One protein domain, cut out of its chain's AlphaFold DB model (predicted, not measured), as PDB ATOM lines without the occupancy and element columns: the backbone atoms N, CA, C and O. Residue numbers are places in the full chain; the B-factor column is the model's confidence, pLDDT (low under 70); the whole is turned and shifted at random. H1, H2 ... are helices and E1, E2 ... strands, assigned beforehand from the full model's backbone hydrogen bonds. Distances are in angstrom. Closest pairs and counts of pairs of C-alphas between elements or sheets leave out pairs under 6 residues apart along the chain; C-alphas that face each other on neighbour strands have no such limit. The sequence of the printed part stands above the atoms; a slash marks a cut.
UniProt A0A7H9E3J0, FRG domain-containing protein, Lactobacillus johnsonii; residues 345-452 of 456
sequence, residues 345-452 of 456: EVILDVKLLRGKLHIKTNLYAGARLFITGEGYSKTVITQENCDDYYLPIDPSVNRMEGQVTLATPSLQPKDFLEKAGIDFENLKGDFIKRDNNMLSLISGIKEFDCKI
ATOM      1  N   GLU A 345     -18.403   9.427 -45.189       95.81
ATOM      2  CA  GLU A 345     -17.312   9.291 -44.233       95.81
ATOM      3  C   GLU A 345     -16.002   9.049 -44.973       95.81
ATOM      4  O   GLU A 345     -15.853   8.059 -45.694       95.81
ATOM      5  N   VAL A 346     -15.075   9.994 -44.832       96.25
ATOM      6  CA  VAL A 346     -13.783   9.936 -45.498       96.25
ATOM      7  C   VAL A 346     -12.857   9.041 -44.698       96.25
ATOM      8  O   VAL A 346     -12.474   9.349 -43.570       96.25
ATOM      9  N   ILE A 347     -12.456   7.953 -45.337       94.19
ATOM     10  CA  ILE A 347     -11.384   7.092 -44.878       94.19
ATOM     11  C   ILE A 347     -10.099   7.662 -45.465       94.19
ATOM     12  O   ILE A 347     -10.003   7.918 -46.667       94.19
ATOM     13  N   LEU A 348      -9.112   7.871 -44.608       96.00
ATOM     14  CA  LEU A 348      -7.752   8.173 -45.017       96.00
ATOM     15  C   LEU A 348      -6.820   7.397 -44.104       96.00
ATOM     16  O   LEU A 348      -6.835   7.626 -42.897       96.00
ATOM     17  N   ASP A 349      -6.013   6.508 -44.661       95.31
ATOM     18  CA  ASP A 349      -4.993   5.756 -43.938       95.31
ATOM     19  C   ASP A 349      -3.624   5.917 -44.591       95.31
ATOM     20  O   ASP A 349      -3.532   6.116 -45.802       95.31
ATOM     21  N   VAL A 350      -2.572   5.877 -43.774       96.00
ATOM     22  CA  VAL A 350      -1.191   6.078 -44.221       96.00
ATOM     23  C   VAL A 350      -0.317   4.999 -43.603       96.00
ATOM     24  O   VAL A 350      -0.244   4.881 -42.381       96.00
ATOM     25  N   LYS A 351       0.368   4.237 -44.454       95.50
ATOM     26  CA  LYS A 351       1.264   3.152 -44.055       95.50
ATOM     27  C   LYS A 351       2.627   3.293 -44.707       95.50
ATOM     28  O   LYS A 351       2.735   3.641 -45.885       95.50
ATOM     29  N   LEU A 352       3.670   2.966 -43.951       93.88
ATOM     30  CA  LEU A 352       5.028   2.889 -44.468       93.88
ATOM     31  C   LEU A 352       5.324   1.466 -44.930       93.88
ATOM     32  O   LEU A 352       5.346   0.537 -44.126       93.88
ATOM     33  N   LEU A 353       5.586   1.310 -46.222       93.31
ATOM     34  CA  LEU A 353       6.083   0.078 -46.821       93.31
ATOM     35  C   LEU A 353       7.542   0.288 -47.236       93.31
ATOM     36  O   LEU A 353       8.013   1.415 -47.409       93.31
ATOM     37  N   ARG A 354       8.286  -0.798 -47.449       90.06
ATOM     38  CA  ARG A 354       9.688  -0.691 -47.872       90.06
ATOM     39  C   ARG A 354       9.806   0.067 -49.205       90.06
ATOM     40  O   ARG A 354       9.353  -0.414 -50.244       90.06
ATOM     41  N   GLY A 355      10.419   1.253 -49.167       91.12
ATOM     42  CA  GLY A 355      10.604   2.135 -50.328       91.12
ATOM     43  C   GLY A 355       9.330   2.815 -50.847       91.12
ATOM     44  O   GLY A 355       9.377   3.463 -51.897       91.12
ATOM     45  N   LYS A 356       8.185   2.685 -50.157       94.75
ATOM     46  CA  LYS A 356       6.919   3.320 -50.563       94.75
ATOM     47  C   LYS A 356       6.108   3.819 -49.368       94.75
ATOM     48  O   LYS A 356       5.949   3.113 -48.382       94.75
ATOM     49  N   LEU A 357       5.497   4.990 -49.504       95.25
ATOM     50  CA  LEU A 357       4.419   5.439 -48.628       95.25
ATOM     51  C   LEU A 357       3.081   5.078 -49.278       95.25
ATOM     52  O   LEU A 357       2.795   5.518 -50.395       95.25
ATOM     53  N   HIS A 358       2.282   4.254 -48.608       96.62
ATOM     54  CA  HIS A 358       0.952   3.858 -49.060       96.62
ATOM     55  C   HIS A 358      -0.099   4.750 -48.408       96.62
ATOM     56  O   HIS A 358      -0.136   4.893 -47.189       96.62
ATOM     57  N   ILE A 359      -0.945   5.353 -49.234       96.75
ATOM     58  CA  ILE A 359      -2.074   6.169 -48.808       96.75
ATOM     59  C   ILE A 359      -3.335   5.506 -49.330       96.75
ATOM     60  O   ILE A 359      -3.478   5.330 -50.540       96.75
ATOM     61  N   LYS A 360      -4.249   5.177 -48.422       97.00
ATOM     62  CA  LYS A 360      -5.557   4.625 -48.763       97.00
ATOM     63  C   LYS A 360      -6.647   5.648 -48.492       97.00
ATOM     64  O   LYS A 360      -6.743   6.136 -47.369       97.00
ATOM     65  N   THR A 361      -7.479   5.974 -49.477       97.00
ATOM     66  CA  THR A 361      -8.598   6.903 -49.291       97.00
ATOM     67  C   THR A 361      -9.759   6.659 -50.240       97.00
ATOM     68  O   THR A 361      -9.542   6.296 -51.383       97.00
ATOM     69  N   ASN A 362     -10.984   6.920 -49.781       96.06
ATOM     70  CA  ASN A 362     -12.211   6.854 -50.587       96.06
ATOM     71  C   ASN A 362     -12.671   8.232 -51.110       96.06
ATOM     72  O   ASN A 362     -13.842   8.416 -51.450       96.06
ATOM     73  N   LEU A 363     -11.791   9.237 -51.106       95.88
ATOM     74  CA  LEU A 363     -12.110  10.565 -51.626       95.88
ATOM     75  C   LEU A 363     -12.467  10.510 -53.114       95.88
ATOM     76  O   LEU A 363     -11.822   9.821 -53.901       95.88
ATOM     77  N   TYR A 364     -13.450  11.319 -53.516       95.94
ATOM     78  CA  TYR A 364     -13.812  11.474 -54.922       95.94
ATOM     79  C   TYR A 364     -12.604  11.860 -55.778       95.94
ATOM     80  O   TYR A 364     -11.728  12.597 -55.323       95.94
ATOM     81  N   ALA A 365     -12.598  11.412 -57.035       95.25
ATOM     82  CA  ALA A 365     -11.578  11.773 -58.011       95.25
ATOM     83  C   ALA A 365     -11.400  13.298 -58.143       95.25
ATOM     84  O   ALA A 365     -12.361  14.066 -58.037       95.25
ATOM     85  N   GLY A 366     -10.162  13.723 -58.389       94.75
ATOM     86  CA  GLY A 366      -9.774  15.127 -58.509       94.75
ATOM     87  C   GLY A 366      -9.376  15.797 -57.190       94.75
ATOM     88  O   GLY A 366      -8.880  16.924 -57.227       94.75
ATOM     89  N   ALA A 367      -9.527  15.133 -56.041       96.19
ATOM     90  CA  ALA A 367      -9.069  15.665 -54.761       96.19
ATOM     91  C   ALA A 367      -7.544  15.826 -54.769       96.19
ATOM     92  O   ALA A 367      -6.810  14.877 -55.046       96.19
ATOM     93  N   ARG A 368      -7.060  17.027 -54.440       96.12
ATOM     94  CA  ARG A 368      -5.631  17.316 -54.289       96.12
ATOM     95  C   ARG A 368      -5.220  17.153 -52.835       96.12
ATOM     96  O   ARG A 368      -5.562  17.991 -51.994       96.12
ATOM     97  N   LEU A 369      -4.461  16.097 -52.571       96.44
ATOM     98  CA  LEU A 369      -3.838  15.811 -51.287       96.44
ATOM     99  C   LEU A 369      -2.373  16.241 -51.322       96.44
ATOM    100  O   LEU A 369      -1.628  15.862 -52.223       96.44
ATOM    101  N   PHE A 370      -1.959  17.021 -50.333       96.25
ATOM    102  CA  PHE A 370      -0.574  17.407 -50.101       96.25
ATOM    103  C   PHE A 370      -0.015  16.548 -48.981       96.25
ATOM    104  O   PHE A 370      -0.590  16.497 -47.901       96.25
ATOM    105  N   ILE A 371       1.088  15.868 -49.247       96.69
ATOM    106  CA  ILE A 371       1.739  14.979 -48.297       96.69
ATOM    107  C   ILE A 371       3.091  15.567 -47.981       96.69
ATOM    108  O   ILE A 371       3.908  15.750 -48.883       96.69
ATOM    109  N   THR A 372       3.313  15.853 -46.710       96.31
ATOM    110  CA  THR A 372       4.546  16.444 -46.207       96.31
ATOM    111  C   THR A 372       5.123  15.576 -45.100       96.31
ATOM    112  O   THR A 372       4.398  14.951 -44.333       96.31
ATOM    113  N   GLY A 373       6.446  15.526 -45.034       91.88
ATOM    114  CA  GLY A 373       7.227  14.905 -43.969       91.88
ATOM    115  C   GLY A 373       8.638  15.484 -43.987       91.88
ATOM    116  O   GLY A 373       8.950  16.343 -44.819       91.88
ATOM    117  N   GLU A 374       9.507  15.036 -43.088       86.81
ATOM    118  CA  GLU A 374      10.888  15.524 -43.043       86.81
ATOM    119  C   GLU A 374      11.606  15.283 -44.388       86.81
ATOM    120  O   GLU A 374      11.734  14.151 -44.851       86.81
ATOM    121  N   GLY A 375      12.009  16.364 -45.067       85.81
ATOM    122  CA  GLY A 375      12.667  16.302 -46.379       85.81
ATOM    123  C   GLY A 375      11.804  15.759 -47.531       85.81
ATOM    124  O   GLY A 375      12.315  15.584 -48.638       85.81
ATOM    125  N   TYR A 376      10.510  15.513 -47.308       91.12
ATOM    126  CA  TYR A 376       9.616  14.886 -48.279       91.12
ATOM    127  C   TYR A 376       8.366  15.728 -48.524       91.12
ATOM    128  O   TYR A 376       7.666  16.134 -47.598       91.12
ATOM    129  N   SER A 377       8.048  15.958 -49.797       94.38
ATOM    130  CA  SER A 377       6.801  16.599 -50.200       94.38
ATOM    131  C   SER A 377       6.314  16.039 -51.529       94.38
ATOM    132  O   SER A 377       7.075  15.961 -52.501       94.38
ATOM    133  N   LYS A 378       5.044  15.637 -51.575       95.31
ATOM    134  CA  LYS A 378       4.363  15.165 -52.785       95.31
ATOM    135  C   LYS A 378       2.919  15.638 -52.815       95.31
ATOM    136  O   LYS A 378       2.293  15.852 -51.782       95.31
ATOM    137  N   THR A 379       2.374  15.730 -54.020       95.25
ATOM    138  CA  THR A 379       0.945  15.946 -54.241       95.25
ATOM    139  C   THR A 379       0.357  14.715 -54.909       95.25
ATOM    140  O   THR A 379       0.915  14.217 -55.887       95.25
ATOM    141  N   VAL A 380      -0.774  14.249 -54.393       95.31
ATOM    142  CA  VAL A 380      -1.591  13.191 -54.987       95.31
ATOM    143  C   VAL A 380      -2.884  13.803 -55.490       95.31
ATOM    144  O   VAL A 380      -3.506  14.606 -54.797       95.31
ATOM    145  N   ILE A 381      -3.275  13.423 -56.703       96.06
ATOM    146  CA  ILE A 381      -4.596  13.715 -57.250       96.06
ATOM    147  C   ILE A 381      -5.346  12.394 -57.310       96.06
ATOM    148  O   ILE A 381      -4.902  11.476 -58.008       96.06
ATOM    149  N   THR A 382      -6.448  12.296 -56.572       96.12
ATOM    150  CA  THR A 382      -7.252  11.072 -56.541       96.12
ATOM    151  C   THR A 382      -7.865  10.778 -57.912       96.12
ATOM    152  O   THR A 382      -8.182  11.692 -58.678       96.12
ATOM    153  N   GLN A 383      -8.017   9.497 -58.234       95.62
ATOM    154  CA  GLN A 383      -8.517   8.987 -59.512       95.62
ATOM    155  C   GLN A 383      -9.828   8.222 -59.304       95.62
ATOM    156  O   GLN A 383     -10.124   7.764 -58.202       95.62
ATOM    157  N   GLU A 384     -10.629   8.081 -60.360       93.06
ATOM    158  CA  GLU A 384     -11.856   7.285 -60.286       93.06
ATOM    159  C   GLU A 384     -11.539   5.804 -60.046       93.06
ATOM    160  O   GLU A 384     -10.617   5.257 -60.650       93.06
ATOM    161  N   ASN A 385     -12.325   5.156 -59.179       91.44
ATOM    162  CA  ASN A 385     -12.188   3.736 -58.825       91.44
ATOM    163  C   ASN A 385     -10.784   3.343 -58.319       91.44
ATOM    164  O   ASN A 385     -10.358   2.203 -58.505       91.44
ATOM    165  N   CYS A 386     -10.057   4.279 -57.702       94.00
ATOM    166  CA  CYS A 386      -8.730   4.046 -57.146       94.00
ATOM    167  C   CYS A 386      -8.663   4.568 -55.711       94.00
ATOM    168  O   CYS A 386      -8.673   5.781 -55.486       94.00
ATOM    169  N   ASP A 387      -8.533   3.644 -54.761       96.12
ATOM    170  CA  ASP A 387      -8.451   3.986 -53.342       96.12
ATOM    171  C   ASP A 387      -7.013   3.930 -52.808       96.12
ATOM    172  O   ASP A 387      -6.735   4.488 -51.752       96.12
ATOM    173  N   ASP A 388      -6.088   3.289 -53.527       97.50
ATOM    174  CA  ASP A 388      -4.733   2.989 -53.062       97.50
ATOM    175  C   ASP A 388      -3.667   3.742 -53.874       97.50
ATOM    176  O   ASP A 388      -3.517   3.560 -55.083       97.50
ATOM    177  N   TYR A 389      -2.871   4.562 -53.187       97.44
ATOM    178  CA  TYR A 389      -1.837   5.407 -53.783       97.44
ATOM    179  C   TYR A 389      -0.475   5.069 -53.186       97.44
ATOM    180  O   TYR A 389      -0.281   5.133 -51.975       97.44
ATOM    181  N   TYR A 390       0.491   4.745 -54.045       96.38
ATOM    182  CA  TYR A 390       1.842   4.371 -53.633       96.38
ATOM    183  C   TYR A 390       2.842   5.431 -54.073       96.38
ATOM    184  O   TYR A 390       3.095   5.602 -55.267       96.38
ATOM    185  N   LEU A 391       3.433   6.127 -53.106       95.25
ATOM    186  CA  LEU A 391       4.401   7.182 -53.367       95.25
ATOM    187  C   LEU A 391       5.821   6.685 -53.094       95.25
ATOM    188  O   LEU A 391       6.058   6.106 -52.035       95.25
ATOM    189  N   PRO A 392       6.774   6.891 -54.017       93.75
ATOM    190  CA  PRO A 392       8.143   6.438 -53.822       93.75
ATOM    191  C   PRO A 392       8.830   7.246 -52.719       93.75
ATOM    192  O   PRO A 392       8.782   8.479 -52.728       93.75
ATOM    193  N   ILE A 393       9.512   6.544 -51.820       91.56
ATOM    194  CA  ILE A 393      10.379   7.105 -50.775       91.56
ATOM    195  C   ILE A 393      11.737   6.396 -50.813       91.56
ATOM    196  O   ILE A 393      11.869   5.344 -51.444       91.56
ATOM    197  N   ASP A 394      12.745   6.947 -50.137       89.44
ATOM    198  CA  ASP A 394      14.037   6.270 -50.007       89.44
ATOM    199  C   ASP A 394      13.858   4.922 -49.267       89.44
ATOM    200  O   ASP A 394      13.306   4.902 -48.162       89.44
ATOM    201  N   PRO A 395      14.298   3.785 -49.841       88.44
ATOM    202  CA  PRO A 395      14.229   2.478 -49.191       88.44
ATOM    203  C   PRO A 395      14.939   2.375 -47.835       88.44
ATOM    204  O   PRO A 395      14.672   1.413 -47.111       88.44
ATOM    205  N   SER A 396      15.843   3.302 -47.491       88.25
ATOM    206  CA  SER A 396      16.501   3.343 -46.178       88.25
ATOM    207  C   SER A 396      15.610   3.900 -45.063       88.25
ATOM    208  O   SER A 396      15.934   3.731 -43.887       88.25
ATOM    209  N   VAL A 397      14.508   4.577 -45.402       88.94
ATOM    210  CA  VAL A 397      13.586   5.175 -44.427       88.94
ATOM    211  C   VAL A 397      12.749   4.076 -43.778       88.94
ATOM    212  O   VAL A 397      11.942   3.429 -44.438       88.94
ATOM    213  N   ASN A 398      12.931   3.872 -42.473       90.81
ATOM    214  CA  ASN A 398      12.237   2.843 -41.686       90.81
ATOM    215  C   ASN A 398      11.144   3.393 -40.752       90.81
ATOM    216  O   ASN A 398      10.347   2.622 -40.213       90.81
ATOM    217  N   ARG A 399      11.099   4.714 -40.576       93.31
ATOM    218  CA  ARG A 399      10.058   5.462 -39.876       93.31
ATOM    219  C   ARG A 399       9.855   6.794 -40.578       93.31
ATOM    220  O   ARG A 399      10.829   7.400 -41.015       93.31
ATOM    221  N   MET A 400       8.615   7.252 -40.657       93.06
ATOM    222  CA  MET A 400       8.279   8.544 -41.231       93.06
ATOM    223  C   MET A 400       7.158   9.202 -40.436       93.06
ATOM    224  O   MET A 400       6.107   8.600 -40.209       93.06
ATOM    225  N   GLU A 401       7.397  10.454 -40.069       96.25
ATOM    226  CA  GLU A 401       6.414  11.345 -39.465       96.25
ATOM    227  C   GLU A 401       6.043  12.434 -40.473       96.25
ATOM    228  O   GLU A 401       6.887  12.915 -41.241       96.25
ATOM    229  N   GLY A 402       4.770  12.805 -40.504       96.12
ATOM    230  CA  GLY A 402       4.287  13.761 -41.481       96.12
ATOM    231  C   GLY A 402       2.796  14.028 -41.403       96.12
ATOM    232  O   GLY A 402       2.112  13.694 -40.434       96.12
ATOM    233  N   GLN A 403       2.290  14.660 -42.455       96.44
ATOM    234  CA  GLN A 403       0.905  15.075 -42.566       96.44
ATOM    235  C   GLN A 403       0.393  14.872 -43.991       96.44
ATOM    236  O   GLN A 403       1.086  15.137 -44.973       96.44
ATOM    237  N   VAL A 404      -0.853  14.420 -44.097       96.94
ATOM    238  CA  VAL A 404      -1.646  14.487 -45.322       96.94
ATOM    239  C   VAL A 404      -2.675  15.598 -45.162       96.94
ATOM    240  O   VAL A 404      -3.446  15.606 -44.200       96.94
ATOM    241  N   THR A 405      -2.706  16.506 -46.131       96.12
ATOM    242  CA  THR A 405      -3.551  17.699 -46.130       96.12
ATOM    243  C   THR A 405      -4.402  17.758 -47.391       96.12
ATOM    244  O   THR A 405      -3.889  17.874 -48.503       96.12
ATOM    245  N   LEU A 406      -5.723  17.745 -47.229       95.44
ATOM    246  CA  LEU A 406      -6.661  18.179 -48.261       95.44
ATOM    247  C   LEU A 406      -6.796  19.698 -48.143       95.44
ATOM    248  O   LEU A 406      -7.359  20.205 -47.170       95.44
ATOM    249  N   ALA A 407      -6.262  20.426 -49.125       86.50
ATOM    250  CA  ALA A 407      -6.302  21.886 -49.116       86.50
ATOM    251  C   ALA A 407      -7.741  22.422 -49.065       86.50
ATOM    252  O   ALA A 407      -8.668  21.757 -49.534       86.50
ATOM    253  N   THR A 408      -7.891  23.642 -48.537       87.88
ATOM    254  CA  THR A 408      -9.168  24.372 -48.453       87.88
ATOM    255  C   THR A 408      -9.953  24.327 -49.768       87.88
ATOM    256  O   THR A 408      -9.323  24.360 -50.833       87.88
ATOM    257  N   PRO A 409     -11.303  24.305 -49.730       89.25
ATOM    258  CA  PRO A 409     -12.132  24.192 -50.926       89.25
ATOM    259  C   PRO A 409     -11.733  25.131 -52.072       89.25
ATOM    260  O   PRO A 409     -11.658  24.703 -53.216       89.25
ATOM    261  N   SER A 410     -11.355  26.379 -51.777       84.44
ATOM    262  CA  SER A 410     -10.941  27.375 -52.781       84.44
ATOM    263  C   SER A 410      -9.698  27.009 -53.608       84.44
ATOM    264  O   SER A 410      -9.433  27.662 -54.615       84.44
ATOM    265  N   LEU A 411      -8.921  26.004 -53.193       87.81
ATOM    266  CA  LEU A 411      -7.738  25.504 -53.906       87.81
ATOM    267  C   LEU A 411      -7.975  24.146 -54.591       87.81
ATOM    268  O   LEU A 411      -7.079  23.632 -55.274       87.81
ATOM    269  N   GLN A 412      -9.160  23.558 -54.411       93.69
ATOM    270  CA  GLN A 412      -9.528  22.285 -55.018       93.69
ATOM    271  C   GLN A 412     -10.127  22.466 -56.421       93.69
ATOM    272  O   GLN A 412     -10.702  23.513 -56.727       93.69
ATOM    273  N   PRO A 413     -10.016  21.452 -57.299       92.56
ATOM    274  CA  PRO A 413     -10.682  21.465 -58.596       92.56
ATOM    275  C   PRO A 413     -12.205  21.504 -58.471       92.56
ATOM    276  O   PRO A 413     -12.785  20.894 -57.571       92.56
ATOM    277  N   LYS A 414     -12.856  22.167 -59.430       91.69
ATOM    278  CA  LYS A 414     -14.315  22.310 -59.462       91.69
ATOM    279  C   LYS A 414     -15.034  20.956 -59.473       91.69
ATOM    280  O   LYS A 414     -15.936  20.762 -58.671       91.69
ATOM    281  N   ASP A 415     -14.581  20.014 -60.295       92.75
ATOM    282  CA  ASP A 415     -15.208  18.691 -60.443       92.75
ATOM    283  C   ASP A 415     -15.208  17.887 -59.128       92.75
ATOM    284  O   ASP A 415     -16.140  17.138 -58.838       92.75
ATOM    285  N   PHE A 416     -14.183  18.079 -58.289       95.25
ATOM    286  CA  PHE A 416     -14.151  17.508 -56.944       95.25
ATOM    287  C   PHE A 416     -15.174  18.192 -56.028       95.25
ATOM    288  O   PHE A 416     -15.931  17.510 -55.333       95.25
ATOM    289  N   LEU A 417     -15.232  19.528 -56.043       94.75
ATOM    290  CA  LEU A 417     -16.167  20.316 -55.229       94.75
ATOM    291  C   LEU A 417     -17.634  20.067 -55.588       94.75
ATOM    292  O   LEU A 417     -18.480  20.107 -54.701       94.75
ATOM    293  N   GLU A 418     -17.948  19.758 -56.846       93.56
ATOM    294  CA  GLU A 418     -19.308  19.384 -57.261       93.56
ATOM    295  C   GLU A 418     -19.819  18.137 -56.518       93.56
ATOM    296  O   GLU A 418     -21.017  18.023 -56.257       93.56
ATOM    297  N   LYS A 419     -18.916  17.233 -56.110       94.50
ATOM    298  CA  LYS A 419     -19.240  16.049 -55.297       94.50
ATOM    299  C   LYS A 419     -19.065  16.319 -53.798       94.50
ATOM    300  O   LYS A 419     -19.940  15.995 -52.995       94.50
ATOM    301  N   ALA A 420     -17.945  16.929 -53.410       94.12
ATOM    302  CA  ALA A 420     -17.578  17.167 -52.012       94.12
ATOM    303  C   ALA A 420     -18.414  18.263 -51.327       94.12
ATOM    304  O   ALA A 420     -18.564  18.232 -50.105       94.12
ATOM    305  N   GLY A 421     -18.988  19.192 -52.091       92.69
ATOM    306  CA  GLY A 421     -19.672  20.377 -51.579       92.69
ATOM    307  C   GLY A 421     -18.765  21.610 -51.512       92.69
ATOM    308  O   GLY A 421     -17.535  21.502 -51.526       92.69
ATOM    309  N   ILE A 422     -19.386  22.790 -51.427       88.44
ATOM    310  CA  ILE A 422     -18.728  24.114 -51.463       88.44
ATOM    311  C   ILE A 422     -17.750  24.287 -50.298       88.44
ATOM    312  O   ILE A 422     -16.651  24.808 -50.469       88.44
ATOM    313  N   ASP A 423     -18.151  23.813 -49.126       88.12
ATOM    314  CA  ASP A 423     -17.400  23.817 -47.876       88.12
ATOM    315  C   ASP A 423     -17.100  22.377 -47.435       88.12
ATOM    316  O   ASP A 423     -17.017  22.096 -46.242       88.12
ATOM    317  N   PHE A 424     -16.992  21.429 -48.372       92.88
ATOM    318  CA  PHE A 424     -16.891  19.989 -48.095       92.88
ATOM    319  C   PHE A 424     -18.072  19.409 -47.293       92.88
ATOM    320  O   PHE A 424     -17.909  18.438 -46.556       92.88
ATOM    321  N   GLU A 425     -19.258  20.023 -47.346       92.25
ATOM    322  CA  GLU A 425     -20.444  19.621 -46.567       92.25
ATOM    323  C   GLU A 425     -20.953  18.215 -46.876       92.25
ATOM    324  O   GLU A 425     -21.661  17.643 -46.048       92.25
ATOM    325  N   ASN A 426     -20.544  17.625 -47.999       95.06
ATOM    326  CA  ASN A 426     -20.839  16.232 -48.329       95.06
ATOM    327  C   ASN A 426     -19.748  15.260 -47.861       95.06
ATOM    328  O   ASN A 426     -19.834  14.073 -48.171       95.06
ATOM    329  N   LEU A 427     -18.741  15.728 -47.119       95.12
ATOM    330  CA  LEU A 427     -17.691  14.910 -46.517       95.12
ATOM    331  C   LEU A 427     -17.752  15.003 -44.984       95.12
ATOM    332  O   LEU A 427     -18.028  16.067 -44.419       95.12
ATOM    333  N   LYS A 428     -17.479  13.888 -44.302       94.12
ATOM    334  CA  LYS A 428     -17.411  13.783 -42.835       94.12
ATOM    335  C   LYS A 428     -16.283  12.855 -42.379       94.12
ATOM    336  O   LYS A 428     -15.603  12.257 -43.206       94.12
ATOM    337  N   GLY A 429     -16.124  12.716 -41.066       90.88
ATOM    338  CA  GLY A 429     -15.105  11.875 -40.439       90.88
ATOM    339  C   GLY A 429     -13.905  12.678 -39.943       90.88
ATOM    340  O   GLY A 429     -13.754  13.858 -40.265       90.88
ATOM    341  N   ASP A 430     -13.045  12.025 -39.164       88.69
ATOM    342  CA  ASP A 430     -11.978  12.681 -38.396       88.69
ATOM    343  C   ASP A 430     -10.954  13.421 -39.256       88.69
ATOM    344  O   ASP A 430     -10.328  14.371 -38.783       88.69
ATOM    345  N   PHE A 431     -10.789  13.005 -40.513       92.69
ATOM    346  CA  PHE A 431      -9.899  13.673 -41.453       92.69
ATOM    347  C   PHE A 431     -10.393  15.078 -41.815       92.69
ATOM    348  O   PHE A 431      -9.579  15.988 -41.932       92.69
ATOM    349  N   ILE A 432     -11.705  15.276 -41.975       92.31
ATOM    350  CA  ILE A 432     -12.283  16.543 -42.435       92.31
ATOM    351  C   ILE A 432     -12.493  17.469 -41.238       92.31
ATOM    352  O   ILE A 432     -13.420  17.308 -40.443       92.31
ATOM    353  N   LYS A 433     -11.634  18.479 -41.118       86.62
ATOM    354  CA  LYS A 433     -11.696  19.480 -40.058       86.62
ATOM    355  C   LYS A 433     -12.614  20.624 -40.482       86.62
ATOM    356  O   LYS A 433     -12.259  21.486 -41.286       86.62
ATOM    357  N   ARG A 434     -13.820  20.609 -39.914       81.88
ATOM    358  CA  ARG A 434     -14.797  21.704 -39.943       81.88
ATOM    359  C   ARG A 434     -14.866  22.276 -38.529       81.88
ATOM    360  O   ARG A 434     -15.752  21.908 -37.765       81.88
ATOM    361  N   ASP A 435     -13.871  23.061 -38.128       67.12
ATOM    362  CA  ASP A 435     -13.943  23.698 -36.811       67.12
ATOM    363  C   ASP A 435     -15.087  24.724 -36.808       67.12
ATOM    364  O   ASP A 435     -15.234  25.513 -37.743       67.12
ATOM    365  N   ASN A 436     -15.906  24.696 -35.759       55.31
ATOM    366  CA  ASN A 436     -16.925  25.716 -35.523       55.31
ATOM    367  C   ASN A 436     -16.302  26.999 -34.948       55.31
ATOM    368  O   ASN A 436     -16.910  28.069 -35.034       55.31
ATOM    369  N   ASN A 437     -15.100  26.910 -34.370       54.25
ATOM    370  CA  ASN A 437     -14.306  28.071 -34.005       54.25
ATOM    371  C   ASN A 437     -13.653  28.625 -35.278       54.25
ATOM    372  O   ASN A 437     -12.653  28.114 -35.774       54.25
ATOM    373  N   MET A 438     -14.279  29.688 -35.786       54.09
ATOM    374  CA  MET A 438     -14.102  30.424 -37.052       54.09
ATOM    375  C   MET A 438     -12.672  30.856 -37.456       54.09
ATOM    376  O   MET A 438     -12.516  31.627 -38.400       54.09
ATOM    377  N   LEU A 439     -11.631  30.412 -36.748       54.00
ATOM    378  CA  LEU A 439     -10.236  30.811 -36.935       54.00
ATOM    379  C   LEU A 439      -9.474  29.932 -37.938       54.00
ATOM    380  O   LEU A 439      -8.455  30.371 -38.470       54.00
ATOM    381  N   SER A 440      -9.941  28.709 -38.217       62.12
ATOM    382  CA  SER A 440      -9.278  27.789 -39.152       62.12
ATOM    383  C   SER A 440     -10.062  27.612 -40.458       62.12
ATOM    384  O   SER A 440     -11.293  27.628 -40.496       62.12
ATOM    385  N   LEU A 441      -9.338  27.481 -41.574       73.69
ATOM    386  CA  LEU A 441      -9.944  27.158 -42.865       73.69
ATOM    387  C   LEU A 441     -10.424  25.703 -42.857       73.69
ATOM    388  O   LEU A 441      -9.692  24.811 -42.424       73.69
ATOM    389  N   ILE A 442     -11.612  25.459 -43.420       85.81
ATOM    390  CA  ILE A 442     -12.094  24.097 -43.672       85.81
ATOM    391  C   ILE A 442     -11.059  23.376 -44.531       85.81
ATOM    392  O   ILE A 442     -10.683  23.861 -45.597       85.81
ATOM    393  N   SER A 443     -10.583  22.237 -44.050       90.06
ATOM    394  CA  SER A 443      -9.535  21.445 -44.692       90.06
ATOM    395  C   SER A 443      -9.614  19.998 -44.213       90.06
ATOM    396  O   SER A 443     -10.321  19.689 -43.255       90.06
ATOM    397  N   GLY A 444      -8.919  19.093 -44.896       92.00
ATOM    398  CA  GLY A 444      -8.667  17.756 -44.365       92.00
ATOM    399  C   GLY A 444      -7.251  17.684 -43.823       92.00
ATOM    400  O   GLY A 444      -6.335  18.107 -44.520       92.00
ATOM    401  N   ILE A 445      -7.060  17.178 -42.607       92.75
ATOM    402  CA  ILE A 445      -5.738  17.037 -41.989       92.75
ATOM    403  C   ILE A 445      -5.662  15.691 -41.268       92.75
ATOM    404  O   ILE A 445      -6.473  15.409 -40.383       92.75
ATOM    405  N   LYS A 446      -4.665  14.876 -41.626       94.19
ATOM    406  CA  LYS A 446      -4.275  13.669 -40.889       94.19
ATOM    407  C   LYS A 446      -2.769  13.667 -40.692       94.19
ATOM    408  O   LYS A 446      -2.015  13.594 -41.658       94.19
ATOM    409  N   GLU A 447      -2.351  13.737 -39.439       95.62
ATOM    410  CA  GLU A 447      -0.973  13.456 -39.054       95.62
ATOM    411  C   GLU A 447      -0.738  11.945 -39.071       95.62
ATOM    412  O   GLU A 447      -1.653  11.154 -38.816       95.62
ATOM    413  N   PHE A 448       0.482  11.542 -39.405       94.94
ATOM    414  CA  PHE A 448       0.900  10.150 -39.365       94.94
ATOM    415  C   PHE A 448       2.303  10.036 -38.771       94.94
ATOM    416  O   PHE A 448       3.173  10.863 -39.028       94.94
ATOM    417  N   ASP A 449       2.509   8.970 -38.008       95.56
ATOM    418  CA  ASP A 449       3.807   8.478 -37.557       95.56
ATOM    419  C   ASP A 449       3.793   6.974 -37.808       95.56
ATOM    420  O   ASP A 449       3.089   6.217 -37.137       95.56
ATOM    421  N   CYS A 450       4.487   6.556 -38.857       92.44
ATOM    422  CA  CYS A 450       4.448   5.187 -39.345       92.44
ATOM    423  C   CYS A 450       5.855   4.592 -39.352       92.44
ATOM    424  O   CYS A 450       6.828   5.248 -39.718       92.44
ATOM    425  N   LYS A 451       5.964   3.329 -38.940       92.12
ATOM    426  CA  LYS A 451       7.177   2.507 -39.038       92.12
ATOM    427  C   LYS A 451       6.928   1.418 -40.072       92.12
ATOM    428  O   LYS A 451       5.774   1.037 -40.255       92.12
ATOM    429  N   ILE A 452       7.978   0.935 -40.737       86.00
ATOM    430  CA  ILE A 452       7.844  -0.200 -41.659       86.00
ATOM    431  C   ILE A 452       7.205  -1.362 -40.892       86.00
ATOM    432  O   ILE A 452       7.736  -1.798 -39.868       86.00
TER     433      ILE A 452
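AT A GLANCE: This is residues 345 to 452 of the 456 residues of the protein "FRG domain-containing protein" of Lactobacillus johnsonii (UniProt A0A7H9E3J0). Two antiparallel sheets lie face to face as a small sandwich, a three-stranded one, E1 E2 E5, over a larger, twisted one, E4 E3 E6 E7. The one short helix, H1, and the long stretch after it, residues 421 to 442, lie at one end of this sandwich, and the loop around Met 438 reaches out there. The printed part has 108 residues, with seven named strands and one named helix in the order E1 E2 E3 E4 E5 E6 H1 E7; the class is mostly strand, though under half of the residues are in named elements. The whole is compact, with a radius of gyration of the C-alphas of 14.0 A and spans of 41 by 32 by 21 A.

HOW THE PARTS SIT: E1, residues 348 to 353, and E2, residues 356 to 361, form a hairpin over a tight link, with N 351 and O 358 2.9 A apart, within hydrogen-bond range. E3, residues 368 to 373, and E4, residues 376 to 381, form a second hairpin, where N 371 and O 378 are 2.8 A apart. E5, residues 388 to 392, is the other antiparallel neighbour of E2, with N 359 and O 389 at 2.8 A. E6, residues 399 to 406, is antiparallel to E3, with N 372 and O 403 at 2.9 A. H1, residues 414 to 420, is not on either sheet, and 2 of its 3 O i to N i+4 pairs are within range. E7, residues 443 to 451, is antiparallel to E6 at 167 degrees, with N 404 and O 446 at 2.8 A. In the sandwich, two sheets face to face, the facing parts are 9.3 A centre to centre, and the strands of one sheet stand at 34 degrees to those of the other. The closest C-alphas of the edge strands E1 and E7 are those of Leu 352 and Cys 450, 5.6 A apart.

IN THESE COORDINATES: E1 begins with C-alpha 348 at (-7.752, 8.173, -45.017). E6 measures 22.6 A from first to last C-alpha, and E7, the longest strand by residues, 25.9 A. H1 begins with C-alpha 414 at (-14.315, 22.310, -59.462) and measures 9.6 A. E7 ends with C-alpha 451 at (7.177, 2.507, -39.038).

THE WHOLE: The two C-alphas farthest apart, those of Ser 396 and Met 438, are 41.9 A from each other. The printed part has no cut. The link from H1 to E7 is long, with 22 residues; in it residues 432 to 433 pair antiparallel with residues 443 to 444 of E7. The mean pLDDT of the printed part is 91.0, and residues 435 to 440 are under 70.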